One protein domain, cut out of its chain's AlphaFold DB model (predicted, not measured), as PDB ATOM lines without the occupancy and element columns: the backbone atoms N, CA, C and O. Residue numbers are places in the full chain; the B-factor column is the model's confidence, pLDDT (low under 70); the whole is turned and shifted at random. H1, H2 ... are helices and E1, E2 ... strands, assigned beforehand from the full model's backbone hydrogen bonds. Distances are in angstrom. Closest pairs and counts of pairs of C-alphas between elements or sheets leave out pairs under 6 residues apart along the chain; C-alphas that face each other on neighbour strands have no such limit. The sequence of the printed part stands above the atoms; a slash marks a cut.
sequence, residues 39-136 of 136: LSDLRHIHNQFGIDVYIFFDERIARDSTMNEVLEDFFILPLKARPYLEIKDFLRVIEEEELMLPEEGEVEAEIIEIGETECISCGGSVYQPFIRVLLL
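What this domain is: This is residues 39 to 136 of the 136 residues of an uncharacterized protein of Methanocalculus sp. MSAO_Arc2 (UniProt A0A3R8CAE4). A strongly twisted sheet of four strands has helices over both faces, H1 and H4 on one and H2 and H3 on the other. Two of its strands form a long hairpin, E3 and E4, and the short E1 and E2 lie side by side next to E4. The printed part has 98 residues, with four named helices and four named strands in the order H1 E1 H2 H3 E2 H4 E3 E4. The sheet runs E2 E1 E4 E3 and is mixed, and the class is mixed, helices and strands. The whole is compact, with a radius of gyration of the C-alphas of 13.6 A and spans of 40 by 28 by 25 A.

How they stand to each other: In the sheet, E1, residues 52 to 56, and E4, residues 126 to 135, are parallel inner strands, with N 54 and O 131 within hydrogen-bond range at 2.9 A. E3, residues 108 to 119, is an edge strand and forms an antiparallel hairpin with E4, where N 115 and O 130 are 3.0 A apart; E3 bends by 64 degrees at residue 112. The other edge strand, E2, residues 84 to 86, is antiparallel to E1, with N 85 and O 55 at 2.9 A. H1, residues 39 to 49, is on the sheet at a height of 9.3 A, over E4 and only just over E1, with 3 of its C-alphas falling on E1; it runs along the strands, at 3 degrees to E4 on the local plane. H4, residues 87 to 96, is on the same face over E2 and only just stands up from the sheet, rising 43 degrees. H1 and H4 only just touch, with 3 pairs of C-alphas within 8 A, the closest being those of Arg 43 and Ile 87 at 6.7 A; their steep tilt is 55 degrees, opposite ways. On the opposite face, H2, residues 59 to 64, lies over E4 at a height of 9.0 A; the closest C-alphas, of Ala 62 and Leu 134, are 6.1 A apart. H3, residues 67 to 74, is on the same face as H2 at a height of 7.3 A, over none of the strands. H2 and H3 are close but not clearly touching, their closest C-alphas, of Ile 61 and Val 70, being 7.9 A apart. E2, H4 and E3 form a split strand-helix-strand unit, two strands running the same way with E1 and E4 between them, and its crossover is right-handed. In H1, H2, H3 and H4 every O i to N i+4 pair is within hydrogen-bond range.

Where its parts are: H1 begins at C-alpha 39, (141.381, 156.990, 157.276), and is 15.3 A long; H4 is 14.0 A. E3 is 28.9 A from first to last C-alpha, E4 28.2 A and E1 13.0 A. E4 ends at C-alpha 135, (141.587, 163.416, 163.005).

The domain as a whole: The C-alphas farthest apart, of Glu 106 and Gly 123, are 41.7 A from each other. The printed part has no cut, and the link from H4 to E3, 11 residues, is long. The mean pLDDT of the printed part is 89.5; residues 104 to 105 and 120 to 124 are under 70.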
ATOM      1  N   LEU A  39     139.979 156.876 157.676       87.75
ATOM      2  CA  LEU A  39     141.381 156.990 157.276       87.75
ATOM      3  C   LEU A  39     141.756 156.077 156.085       87.75
ATOM      4  O   LEU A  39     142.572 156.454 155.240       87.75
ATOM      5  N   SER A  40     141.143 154.893 155.979       87.56
ATOM      6  CA  SER A  40     141.316 153.979 154.839       87.56
ATOM      7  C   SER A  40     140.867 154.605 153.516       87.56
ATOM      8  O   SER A  40     141.565 154.483 152.506       87.56
ATOM      9  N   ASP A  41     139.743 155.319 153.548       90.31
ATOM     10  CA  ASP A  41     139.136 155.980 152.394       90.31
ATOM     11  C   ASP A  41     139.987 157.179 151.959       90.31
ATOM     12  O   ASP A  41     140.225 157.376 150.769       90.31
ATOM     13  N   LEU A  42     140.552 157.923 152.917       92.31
ATOM     14  CA  LEU A  42     141.510 159.000 152.647       92.31
ATOM     15  C   LEU A  42     142.761 158.501 151.916       92.31
ATOM     16  O   LEU A  42     143.210 159.121 150.950       92.31
ATOM     17  N   ARG A  43     143.311 157.357 152.338       90.00
ATOM     18  CA  ARG A  43     144.461 156.738 151.659       90.00
ATOM     19  C   ARG A  43     144.111 156.361 150.228       90.00
ATOM     20  O   ARG A  43     144.920 156.543 149.321       90.00
ATOM     21  N   HIS A  44     142.914 155.824 150.029       90.31
ATOM     22  CA  HIS A  44     142.446 155.454 148.709       90.31
ATOM     23  C   HIS A  44     142.247 156.683 147.809       90.31
ATOM     24  O   HIS A  44     142.717 156.677 146.676       90.31
ATOM     25  N   ILE A  45     141.658 157.763 148.333       93.25
ATOM     26  CA  ILE A  45     141.503 159.042 147.625       93.25
ATOM     27  C   ILE A  45     142.853 159.575 147.141       93.25
ATOM     28  O   ILE A  45     142.987 159.936 145.970       93.25
ATOM     29  N   HIS A  46     143.859 159.573 148.017       94.00
ATOM     30  CA  HIS A  46     145.210 159.992 147.659       94.00
ATOM     31  C   HIS A  46     145.796 159.133 146.535       94.00
ATOM     32  O   HIS A  46     146.252 159.653 145.520       94.00
ATOM     33  N   ASN A  47     145.739 157.809 146.687       91.56
ATOM     34  CA  ASN A  47     146.361 156.882 145.745       91.56
ATOM     35  C   ASN A  47     145.665 156.852 144.376       91.56
ATOM     36  O   ASN A  47     146.343 156.745 143.358       91.56
ATOM     37  N   GLN A  48     144.330 156.905 144.345       91.88
ATOM     38  CA  GLN A  48     143.559 156.783 143.105       91.88
ATOM     39  C   GLN A  48     143.458 158.114 142.357       91.88
ATOM     40  O   GLN A  48     143.599 158.154 141.136       91.88
ATOM     41  N   PHE A  49     143.202 159.209 143.073       93.25
ATOM     42  CA  PHE A  49     142.897 160.494 142.445       93.25
ATOM     43  C   PHE A  49     144.060 161.484 142.498       93.25
ATOM     44  O   PHE A  49     143.962 162.557 141.908       93.25
ATOM     45  N   GLY A  50     145.154 161.151 143.189       92.06
ATOM     46  CA  GLY A  50     146.282 162.063 143.354       92.06
ATOM     47  C   GLY A  50     145.884 163.351 144.071       92.06
ATOM     48  O   GLY A  50     146.454 164.391 143.777       92.06
ATOM     49  N   ILE A  51     144.872 163.297 144.945       95.31
ATOM     50  CA  ILE A  51     144.467 164.420 145.795       95.31
ATOM     51  C   ILE A  51     145.365 164.415 147.033       95.31
ATOM     52  O   ILE A  51     145.519 163.383 147.698       95.31
ATOM     53  N   ASP A  52     145.954 165.560 147.362       95.88
ATOM     54  CA  ASP A  52     146.776 165.688 148.563       95.88
ATOM     55  C   ASP A  52     145.876 165.661 149.801       95.88
ATOM     56  O   ASP A  52     144.863 166.353 149.872       95.88
ATOM     57  N   VAL A  53     146.229 164.850 150.793       97.25
ATOM     58  CA  VAL A  53     145.451 164.725 152.031       97.25
ATOM     59  C   VAL A  53     146.316 165.174 153.192       97.25
ATOM     60  O   VAL A  53     147.307 164.516 153.506       97.25
ATOM     61  N   TYR A  54     145.923 166.260 153.850       97.50
ATOM     62  CA  TYR A  54     146.582 166.776 155.047       97.50
ATOM     63  C   TYR A  54     145.753 166.440 156.286       97.50
ATOM     64  O   TYR A  54     144.635 166.929 156.446       97.50
ATOM     65  N   ILE A  55     146.310 165.603 157.158       97.44
ATOM     66  CA  ILE A  55     145.698 165.129 158.401       97.44
ATOM     67  C   ILE A  55     146.217 165.988 159.551       97.44
ATOM     68  O   ILE A  55     147.410 165.963 159.846       97.44
ATOM     69  N   PHE A  56     145.331 166.743 160.190       97.81
ATOM     70  CA  PHE A  56     145.631 167.600 161.331       97.81
ATOM     71  C   PHE A  56     145.337 166.876 162.648       97.81
ATOM     72  O   PHE A  56     144.332 166.175 162.766       97.81
ATOM     73  N   PHE A  57     146.203 167.097 163.640       94.94
ATOM     74  CA  PHE A  57     146.070 166.568 165.005       94.94
ATOM     75  C   PHE A  57     145.799 167.668 166.048       94.94
ATOM     76  O   PHE A  57     145.440 167.361 167.180       94.94
ATOM     77  N   ASP A  58     145.981 168.948 165.692       96.19
ATOM     78  CA  ASP A  58     145.578 170.099 166.515       96.19
ATOM     79  C   ASP A  58     144.343 170.758 165.888       96.19
ATOM     80  O   ASP A  58     144.404 171.288 164.778       96.19
ATOM     81  N   GLU A  59     143.220 170.730 166.608       96.50
ATOM     82  CA  GLU A  59     141.942 171.286 166.151       96.50
ATOM     83  C   GLU A  59     142.015 172.786 165.843       96.50
ATOM     84  O   GLU A  59     141.422 173.238 164.863       96.50
ATOM     85  N   ARG A  60     142.753 173.565 166.643       96.69
ATOM     86  CA  ARG A  60     142.847 175.016 166.428       96.69
ATOM     87  C   ARG A  60     143.582 175.295 165.134       96.69
ATOM     88  O   ARG A  60     143.116 176.092 164.335       96.69
ATOM     89  N   ILE A  61     144.689 174.595 164.884       97.00
ATOM     90  CA  ILE A  61     145.393 174.721 163.603       97.00
ATOM     91  C   ILE A  61     144.502 174.229 162.455       97.00
ATOM     92  O   ILE A  61     144.423 174.874 161.419       97.00
ATOM     93  N   ALA A  62     143.776 173.124 162.626       97.38
ATOM     94  CA  ALA A  62     142.887 172.625 161.581       97.38
ATOM     95  C   ALA A  62     141.824 173.659 161.170       97.38
ATOM     96  O   ALA A  62     141.579 173.821 159.977       97.38
ATOM     97  N   ARG A  63     141.212 174.357 162.137       96.50
ATOM     98  CA  ARG A  63     140.065 175.252 161.901       96.50
ATOM     99  C   ARG A  63     140.430 176.722 161.682       96.50
ATOM    100  O   ARG A  63     139.734 177.392 160.924       96.50
ATOM    101  N   ASP A  64     141.491 177.212 162.319       96.81
ATOM    102  CA  ASP A  64     141.781 178.652 162.401       96.81
ATOM    103  C   ASP A  64     142.888 179.116 161.440       96.81
ATOM    104  O   ASP A  64     143.141 180.317 161.348       96.81
ATOM    105  N   SER A  65     143.542 178.202 160.718       95.75
ATOM    106  CA  SER A  65     144.561 178.535 159.715       95.75
ATOM    107  C   SER A  65     144.133 178.153 158.301       95.75
ATOM    108  O   SER A  65     143.228 177.341 158.094       95.75
ATOM    109  N   THR A  66     144.839 178.681 157.309       94.75
ATOM    110  CA  THR A  66     144.769 178.277 155.897       94.75
ATOM    111  C   THR A  66     145.844 177.244 155.555       94.75
ATOM    112  O   THR A  66     146.820 177.080 156.292       94.75
ATOM    113  N   MET A  67     145.703 176.551 154.419       92.88
ATOM    114  CA  MET A  67     146.733 175.604 153.973       92.88
ATOM    115  C   MET A  67     148.080 176.296 153.705       92.88
ATOM    116  O   MET A  67     149.120 175.759 154.068       92.88
ATOM    117  N   ASN A  68     148.070 177.500 153.123       91.50
ATOM    118  CA  ASN A  68     149.298 178.241 152.827       91.50
ATOM    119  C   ASN A  68     150.042 178.650 154.105       91.50
ATOM    120  O   ASN A  68     151.241 178.412 154.196       91.50
ATOM    121  N   GLU A  69     149.334 179.176 155.112       93.75
ATOM    122  CA  GLU A  69     149.933 179.509 156.416       93.75
ATOM    123  C   GLU A  69     150.566 178.273 157.065       93.75
ATOM    124  O   GLU A  69     151.698 178.322 157.530       93.75
ATOM    125  N   VAL A  70     149.878 177.129 157.024       94.25
ATOM    126  CA  VAL A  70     150.381 175.862 157.580       94.25
ATOM    127  C   VAL A  70     151.647 175.397 156.866       94.25
ATOM    128  O   VAL A  70     152.607 174.975 157.518       94.25
ATOM    129  N   LEU A  71     151.654 175.458 155.533       90.50
ATOM    130  CA  LEU A  71     152.829 175.093 154.751       90.50
ATOM    131  C   LEU A  71     154.008 176.007 155.085       90.50
ATOM    132  O   LEU A  71     155.111 175.495 155.232       90.50
ATOM    133  N   GLU A  72     153.795 177.312 155.250       91.94
ATOM    134  CA  GLU A  72     154.851 178.275 155.584       91.94
ATOM    135  C   GLU A  72     155.369 178.112 157.025       91.94
ATOM    136  O   GLU A  72     156.579 177.962 157.231       91.94
ATOM    137  N   ASP A  73     154.473 178.073 158.014       94.38
ATOM    138  CA  ASP A  73     154.811 178.099 159.444       94.38
ATOM    139  C   ASP A  73     155.544 176.834 159.910       94.38
ATOM    140  O   ASP A  73     156.406 176.876 160.796       94.38
ATOM    141  N   PHE A  74     155.218 175.688 159.311       93.94
ATOM    142  CA  PHE A  74     155.695 174.387 159.773       93.94
ATOM    143  C   PHE A  74     156.674 173.709 158.811       93.94
ATOM    144  O   PHE A  74     157.179 172.625 159.130       93.94
ATOM    145  N   PHE A  75     157.012 174.337 157.674       88.12
ATOM    146  CA  PHE A  75     157.944 173.774 156.687       88.12
ATOM    147  C   PHE A  75     159.276 173.339 157.314       88.12
ATOM    148  O   PHE A  75     159.792 172.260 157.016       88.12
ATOM    149  N   ILE A  76     159.815 174.165 158.216       90.94
ATOM    150  CA  ILE A  76     161.119 173.943 158.856       90.94
ATOM    151  C   ILE A  76     161.086 172.897 159.974       90.94
ATOM    152  O   ILE A  76     162.143 172.452 160.425       90.94
ATOM    153  N   LEU A  77     159.897 172.517 160.452       94.00
ATOM    154  CA  LEU A  77     159.780 171.550 161.533       94.00
ATOM    155  C   LEU A  77     159.991 170.122 161.011       94.00
ATOM    156  O   LEU A  77     159.494 169.783 159.929       94.00
ATOM    157  N   PRO A  78     160.660 169.251 161.793       92.75
ATOM    158  CA  PRO A  78     160.659 167.813 161.544       92.75
ATOM    159  C   PRO A  78     159.230 167.263 161.495       92.75
ATOM    160  O   PRO A  78     158.382 167.730 162.251       92.75
ATOM    161  N   LEU A  79     158.979 166.232 160.677       90.50
ATOM    162  CA  LEU A  79     157.640 165.647 160.483       90.50
ATOM    163  C   LEU A  79     156.908 165.377 161.807       90.50
ATOM    164  O   LEU A  79     155.801 165.862 162.006       90.50
ATOM    165  N   LYS A  80     157.564 164.698 162.756       89.44
ATOM    166  CA  LYS A  80     156.983 164.324 164.061       89.44
ATOM    167  C   LYS A  80     156.706 165.509 165.001       89.44
ATOM    168  O   LYS A  80     156.110 165.317 166.052       89.44
ATOM    169  N   ALA A  81     157.154 166.716 164.655       92.69
ATOM    170  CA  ALA A  81     156.888 167.945 165.403       92.69
ATOM    171  C   ALA A  81     155.805 168.824 164.754       92.69
ATOM    172  O   ALA A  81     155.455 169.863 165.315       92.69
ATOM    173  N   ARG A  82     155.294 168.452 163.573       95.56
ATOM    174  CA  ARG A  82     154.252 169.211 162.876       95.56
ATOM    175  C   ARG A  82     152.875 168.897 163.474       95.56
ATOM    176  O   ARG A  82     152.614 167.744 163.807       95.56
ATOM    177  N   PRO A  83     151.960 169.880 163.554       96.19
ATOM    178  CA  PRO A  83     150.582 169.653 164.004       96.19
ATOM    179  C   PRO A  83     149.702 168.978 162.937       96.19
ATOM    180  O   PRO A  83     148.504 168.790 163.147       96.19
ATOM    181  N   TYR A  84     150.284 168.638 161.789       96.56
ATOM    182  CA  TYR A  84     149.649 167.939 160.686       96.56
ATOM    183  C   TYR A  84     150.681 167.073 159.959       96.56
ATOM    184  O   TYR A  84     151.885 167.338 160.019       96.56
ATOM    185  N   LEU A  85     150.206 166.077 159.221       95.88
ATOM    186  CA  LEU A  85     151.007 165.312 158.272       95.88
ATOM    187  C   LEU A  85     150.241 165.144 156.963       95.88
ATOM    188  O   LEU A  85     149.023 164.987 156.959       95.88
ATOM    189  N   GLU A  86     150.955 165.140 155.840       95.44
ATOM    190  CA  GLU A  86     150.387 164.600 154.606       95.44
ATOM    191  C   GLU A  86     150.196 163.086 154.776       95.44
ATOM    192  O   GLU A  86     151.012 162.435 155.429       95.44
ATOM    193  N   ILE A  87     149.157 162.495 154.187       94.81
ATOM    194  CA  ILE A  87     148.830 161.079 154.399       94.81
ATOM    195  C   ILE A  87     149.994 160.133 154.082       94.81
ATOM    196  O   ILE A  87     150.197 159.159 154.801       94.81
ATOM    197  N   LYS A  88     150.821 160.437 153.074       92.19
ATOM    198  CA  LYS A  88     152.023 159.645 152.767       92.19
ATOM    199  C   LYS A  88     153.051 159.663 153.904       92.19
ATOM    200  O   LYS A  88     153.680 158.643 154.176       92.19
ATOM    201  N   ASP A  89     153.208 160.805 154.573       94.38
ATOM    202  CA  ASP A  89     154.128 160.962 155.699       94.38
ATOM    203  C   ASP A  89     153.523 160.377 156.975       94.38
ATOM    204  O   ASP A  89     154.235 159.746 157.747       94.38
ATOM    205  N   PHE A  90     152.208 160.505 157.165       92.94
ATOM    206  CA  PHE A  90     151.486 159.835 158.244       92.94
ATOM    207  C   PHE A  90     151.667 158.315 158.176       92.94
ATOM    208  O   PHE A  90     152.092 157.702 159.151       92.94
ATOM    209  N   LEU A  91     151.412 157.710 157.012       89.00
ATOM    210  CA  LEU A  91     151.569 156.267 156.813       89.00
ATOM    211  C   LEU A  91     153.018 155.819 157.039       89.00
ATOM    212  O   LEU A  91     153.237 154.795 157.680       89.00
ATOM    213  N   ARG A  92     153.995 156.611 156.578       91.00
ATOM    214  CA  ARG A  92     155.414 156.355 156.848       91.00
ATOM    215  C   ARG A  92     155.720 156.389 158.344       91.00
ATOM    216  O   ARG A  92     156.416 155.511 158.828       91.00
ATOM    217  N   VAL A  93     155.208 157.378 159.078       90.69
ATOM    218  CA  VAL A  93     155.428 157.484 160.529       90.69
ATOM    219  C   VAL A  93     154.812 156.298 161.271       90.69
ATOM    220  O   VAL A  93     155.461 155.758 162.158       90.69
ATOM    221  N   ILE A  94     153.604 155.861 160.897       88.38
ATOM    222  CA  ILE A  94     152.981 154.659 161.476       88.38
ATOM    223  C   ILE A  94     153.862 153.422 161.249       88.38
ATOM    224  O   ILE A  94     154.099 152.667 162.189       88.38
ATOM    225  N   GLU A  95     154.380 153.243 160.031       88.50
ATOM    226  CA  GLU A  95     155.285 152.138 159.694       88.50
ATOM    227  C   GLU A  95     156.615 152.213 160.466       88.50
ATOM    228  O   GLU A  95     157.049 151.215 161.038       88.50
ATOM    229  N   GLU A  96     157.246 153.393 160.531       90.81
ATOM    230  CA  GLU A  96     158.515 153.622 161.243       90.81
ATOM    231  C   GLU A  96     158.418 153.375 162.754       90.81
ATOM    232  O   GLU A  96     159.392 152.940 163.367       90.81
ATOM    233  N   GLU A  97     157.272 153.686 163.357       88.25
ATOM    234  CA  GLU A  97     157.022 153.518 164.793       88.25
ATOM    235  C   GLU A  97     156.466 152.125 165.140       88.25
ATOM    236  O   GLU A  97     156.086 151.884 166.286       88.25
ATOM    237  N   GLU A  98     156.400 151.209 164.163       86.75
ATOM    238  CA  GLU A  98     155.827 149.862 164.310       86.75
ATOM    239  C   GLU A  98     154.388 149.883 164.875       86.75
ATOM    240  O   GLU A  98     153.944 148.962 165.568       86.75
ATOM    241  N   LEU A  99     153.640 150.948 164.573       83.06
ATOM    242  CA  LEU A  99     152.248 151.106 164.976       83.06
ATOM    243  C   LEU A  99     151.336 150.349 164.006       83.06
ATOM    244  O   LEU A  99     151.573 150.285 162.800       83.06
ATOM    245  N   MET A 100     150.250 149.782 164.531       76.50
ATOM    246  CA  MET A 100     149.224 149.183 163.680       76.50
ATOM    247  C   MET A 100     148.357 150.282 163.074       76.50
ATOM    248  O   MET A 100     147.898 151.182 163.779       76.50
ATOM    249  N   LEU A 101     148.128 150.201 161.760       71.75
ATOM    250  CA  LEU A 101     147.084 151.002 161.135       71.75
ATOM    251  C   LEU A 101     145.732 150.597 161.737       71.75
ATOM    252  O   LEU A 101     145.511 149.398 161.922       71.75
ATOM    253  N   PRO A 102     144.839 151.562 162.001       70.12
ATOM    254  CA  PRO A 102     143.492 151.252 162.453       70.12
ATOM    255  C   PRO A 102     142.775 150.337 161.458       70.12
ATOM    256  O   PRO A 102     142.995 150.444 160.242       70.12
ATOM    257  N   GLU A 103     141.908 149.460 161.960       70.50
ATOM    258  CA  GLU A 103     141.030 148.673 161.095       70.50
ATOM    259  C   GLU A 103     140.050 149.591 160.335       70.50
ATOM    260  O   GLU A 103     139.805 150.745 160.710       70.50
ATOM    261  N   GLU A 104     139.486 149.103 159.224       66.81
ATOM    262  CA  GLU A 104     138.500 149.872 158.455       66.81
ATOM    263  C   GLU A 104     137.319 150.291 159.344       66.81
ATOM    264  O   GLU A 104     136.628 149.456 159.926       66.81
ATOM    265  N   GLY A 105     137.066 151.600 159.422       66.25
ATOM    266  CA  GLY A 105     135.986 152.161 160.237       66.25
ATOM    267  C   GLY A 105     136.331 152.445 161.700       66.25
ATOM    268  O   GLY A 105     135.440 152.860 162.436       66.25
ATOM    269  N   GLU A 106     137.576 152.228 162.135       75.88
ATOM    270  CA  GLU A 106     137.990 152.470 163.524       75.88
ATOM    271  C   GLU A 106     138.390 153.931 163.784       75.88
ATOM    272  O   GLU A 106     138.193 154.441 164.884       75.88
ATOM    273  N   VAL A 107     138.923 154.612 162.765       82.94
ATOM    274  CA  VAL A 107     139.388 156.001 162.865       82.94
ATOM    275  C   VAL A 107     138.753 156.850 161.773       82.94
ATOM    276  O   VAL A 107     138.967 156.629 160.574       82.94
ATOM    277  N   GLU A 108     137.985 157.839 162.220       90.62
ATOM    278  CA  GLU A 108     137.322 158.832 161.388       90.62
ATOM    279  C   GLU A 108     138.065 160.172 161.446       90.62
ATOM    280  O   GLU A 108     138.753 160.503 162.411       90.62
ATOM    281  N   ALA A 109     137.916 160.954 160.386       95.12
ATOM    282  CA  ALA A 109     138.367 162.329 160.318       95.12
ATOM    283  C   ALA A 109     137.235 163.218 159.789       95.12
ATOM    284  O   ALA A 109     136.466 162.809 158.914       95.12
ATOM    285  N   GLU A 110     137.146 164.445 160.295       97.56
ATOM    286  CA  GLU A 110     136.258 165.479 159.763       97.56
ATOM    287  C   GLU A 110     136.953 166.199 158.602       97.56
ATOM    288  O   GLU A 110     138.078 166.673 158.743       97.56
ATOM    289  N   ILE A 111     136.286 166.327 157.458       98.12
ATOM    290  CA  ILE A 111     136.756 167.137 156.334       98.12
ATOM    291  C   ILE A 111     136.572 168.609 156.697       98.12
ATOM    292  O   ILE A 111     135.447 169.080 156.846       98.12
ATOM    293  N   ILE A 112     137.667 169.353 156.801       98.19
ATOM    294  CA  ILE A 112     137.651 170.774 157.158       98.19
ATOM    295  C   ILE A 112     137.608 171.651 155.910       98.19
ATOM    296  O   ILE A 112     136.809 172.583 155.825       98.19
ATOM    297  N   GLU A 113     138.443 171.339 154.922       97.81
ATOM    298  CA  GLU A 113     138.596 172.147 153.714       97.81
ATOM    299  C   GLU A 113     138.851 171.259 152.498       97.81
ATOM    300  O   GLU A 113     139.494 170.213 152.594       97.81
ATOM    301  N   ILE A 114     138.367 171.718 151.348       97.62
ATOM    302  CA  ILE A 114     138.686 171.188 150.026       97.62
ATOM    303  C   ILE A 114     139.158 172.375 149.193       97.62
ATOM    304  O   ILE A 114     138.442 173.375 149.104       97.62
ATOM    305  N   GLY A 115     140.333 172.266 148.584       95.75
ATOM    306  CA  GLY A 115     140.936 173.384 147.870       95.75
ATOM    307  C   GLY A 115     141.981 172.952 146.854       95.75
ATOM    308  O   GLY A 115     142.091 171.780 146.497       95.75
ATOM    309  N   GLU A 116     142.745 173.925 146.379       94.12
ATOM    310  CA  GLU A 116     143.856 173.723 145.458       94.12
ATOM    311  C   GLU A 116     145.071 174.549 145.886       94.12
ATOM    312  O   GLU A 116     144.933 175.697 146.311       94.12
ATOM    313  N   THR A 117     146.263 173.962 145.792       89.00
ATOM    314  CA  THR A 117     147.535 174.665 145.986       89.00
ATOM    315  C   THR A 117     148.208 174.892 144.642       89.00
ATOM    316  O   THR A 117     148.192 174.033 143.760       89.00
ATOM    317  N   GLU A 118     148.817 176.061 144.460       84.31
ATOM    318  CA  GLU A 118     149.608 176.335 143.265       84.31
ATOM    319  C   GLU A 118     151.000 175.698 143.398       84.31
ATOM    320  O   GLU A 118     151.802 176.061 144.261       84.31
ATOM    321  N   CYS A 119     151.321 174.761 142.510       71.75
ATOM    322  CA  CYS A 119     152.659 174.215 142.363       71.75
ATOM    323  C   CYS A 119     153.456 175.070 141.371       71.75
ATOM    324  O   CYS A 119     153.286 174.986 140.156       71.75
ATOM    325  N   ILE A 120     154.368 175.887 141.902       61.41
ATOM    326  CA  ILE A 120     155.195 176.818 141.113       61.41
ATOM    327  C   ILE A 120     156.358 176.084 140.401       61.41
ATOM    328  O   ILE A 120     156.972 176.601 139.467       61.41
ATOM    329  N   SER A 121     156.678 174.852 140.816       61.28
ATOM    330  CA  SER A 121     157.902 174.144 140.405       61.28
ATOM    331  C   SER A 121     157.871 173.503 139.005       61.28
ATOM    332  O   SER A 121     158.919 173.090 138.507       61.28
ATOM    333  N   CYS A 122     156.719 173.445 138.331       56.19
ATOM    334  CA  CYS A 122     156.524 172.650 137.106       56.19
ATOM    335  C   CYS A 122     156.550 173.448 135.785       56.19
ATOM    336  O   CYS A 122     156.130 172.939 134.748       56.19
ATOM    337  N   GLY A 123     157.083 174.675 135.771       58.69
ATOM    338  CA  GLY A 123     157.215 175.469 134.535       58.69
ATOM    339  C   GLY A 123     155.904 176.097 134.031       58.69
ATOM    340  O   GLY A 123     155.846 176.567 132.896       58.69
ATOM    341  N   GLY A 124     154.877 176.121 134.883       69.88
ATOM    342  CA  GLY A 124     153.578 176.778 134.714       69.88
ATOM    343  C   GLY A 124     152.772 176.686 136.017       69.88
ATOM    344  O   GLY A 124     153.182 175.964 136.924       69.88
ATOM    345  N   SER A 125     151.644 177.396 136.119       71.50
ATOM    346  CA  SER A 125     150.730 177.283 137.269       71.50
ATOM    347  C   SER A 125     149.965 175.959 137.193       71.50
ATOM    348  O   SER A 125     148.969 175.850 136.474       71.50
ATOM    349  N   VAL A 126     150.457 174.932 137.888       80.06
ATOM    350  CA  VAL A 126     149.728 173.670 138.080       80.06
ATOM    351  C   VAL A 126     149.024 173.736 139.424       80.06
ATOM    352  O   VAL A 126     149.670 173.969 140.438       80.06
ATOM    353  N   TYR A 127     147.713 173.524 139.432       87.06
ATOM    354  CA  TYR A 127     146.915 173.500 140.653       87.06
ATOM    355  C   TYR A 127     146.761 172.057 141.128       87.06
ATOM    356  O   TYR A 127     146.261 171.206 140.389       87.06
ATOM    357  N   GLN A 128     147.233 171.788 142.340       91.12
ATOM    358  CA  GLN A 128     147.199 170.480 142.978       91.12
ATOM    359  C   GLN A 128     145.998 170.432 143.935       91.12
ATOM    360  O   GLN A 128     145.941 171.232 144.873       91.12
ATOM    361  N   PRO A 129     145.006 169.553 143.705       95.44
ATOM    362  CA  PRO A 129     143.848 169.450 144.583       95.44
ATOM    363  C   PRO A 129     144.263 168.903 145.949       95.44
ATOM    364  O   PRO A 129     145.059 167.966 146.032       95.44
ATOM    365  N   PHE A 130     143.672 169.441 147.012       96.62
ATOM    366  CA  PHE A 130     143.890 168.948 148.365       96.62
ATOM    367  C   PHE A 130     142.602 168.864 149.182       96.62
ATOM    368  O   PHE A 130     141.616 169.563 148.924       96.62
ATOM    369  N   ILE A 131     142.661 168.050 150.232       97.62
ATOM    370  CA  ILE A 131     141.713 168.042 151.342       97.62
ATOM    371  C   ILE A 131     142.460 168.185 152.672       97.62
ATOM    372  O   ILE A 131     143.501 167.560 152.895       97.62
ATOM    373  N   ARG A 132     141.923 169.018 153.565       98.12
ATOM    374  CA  ARG A 132     142.362 169.115 154.963       98.12
ATOM    375  C   ARG A 132     141.352 168.399 155.830       98.12
ATOM    376  O   ARG A 132     140.153 168.662 155.717       98.12
ATOM    377  N   VAL A 133     141.834 167.532 156.705       98.31
ATOM    378  CA  VAL A 133     140.991 166.782 157.631       98.31
ATOM    379  C   VAL A 133     141.494 166.921 159.062       98.31
ATOM    380  O   VAL A 133     142.699 167.001 159.285       98.31
ATOM    381  N   LEU A 134     140.582 166.935 160.029       97.94
ATOM    382  CA  LEU A 134     140.888 166.839 161.454       97.94
ATOM    383  C   LEU A 134     140.666 165.396 161.899       97.94
ATOM    384  O   LEU A 134     139.560 164.881 161.751       97.94
ATOM    385  N   LEU A 135     141.706 164.751 162.422       94.94
ATOM    386  CA  LEU A 135     141.587 163.416 163.005       94.94
ATOM    387  C   LEU A 135     140.764 163.487 164.305       94.94
ATOM    388  O   LEU A 135     141.030 164.369 165.126       94.94
ATOM    389  N   LEU A 136     139.778 162.595 164.471       90.44
ATOM    390  CA  LEU A 136     138.844 162.573 165.610       90.44
ATOM    391  C   LEU A 136     139.213 161.532 166.677       90.44
ATOM    392  O   LEU A 136     139.788 160.480 166.317       90.44
TER     393      LEU A 136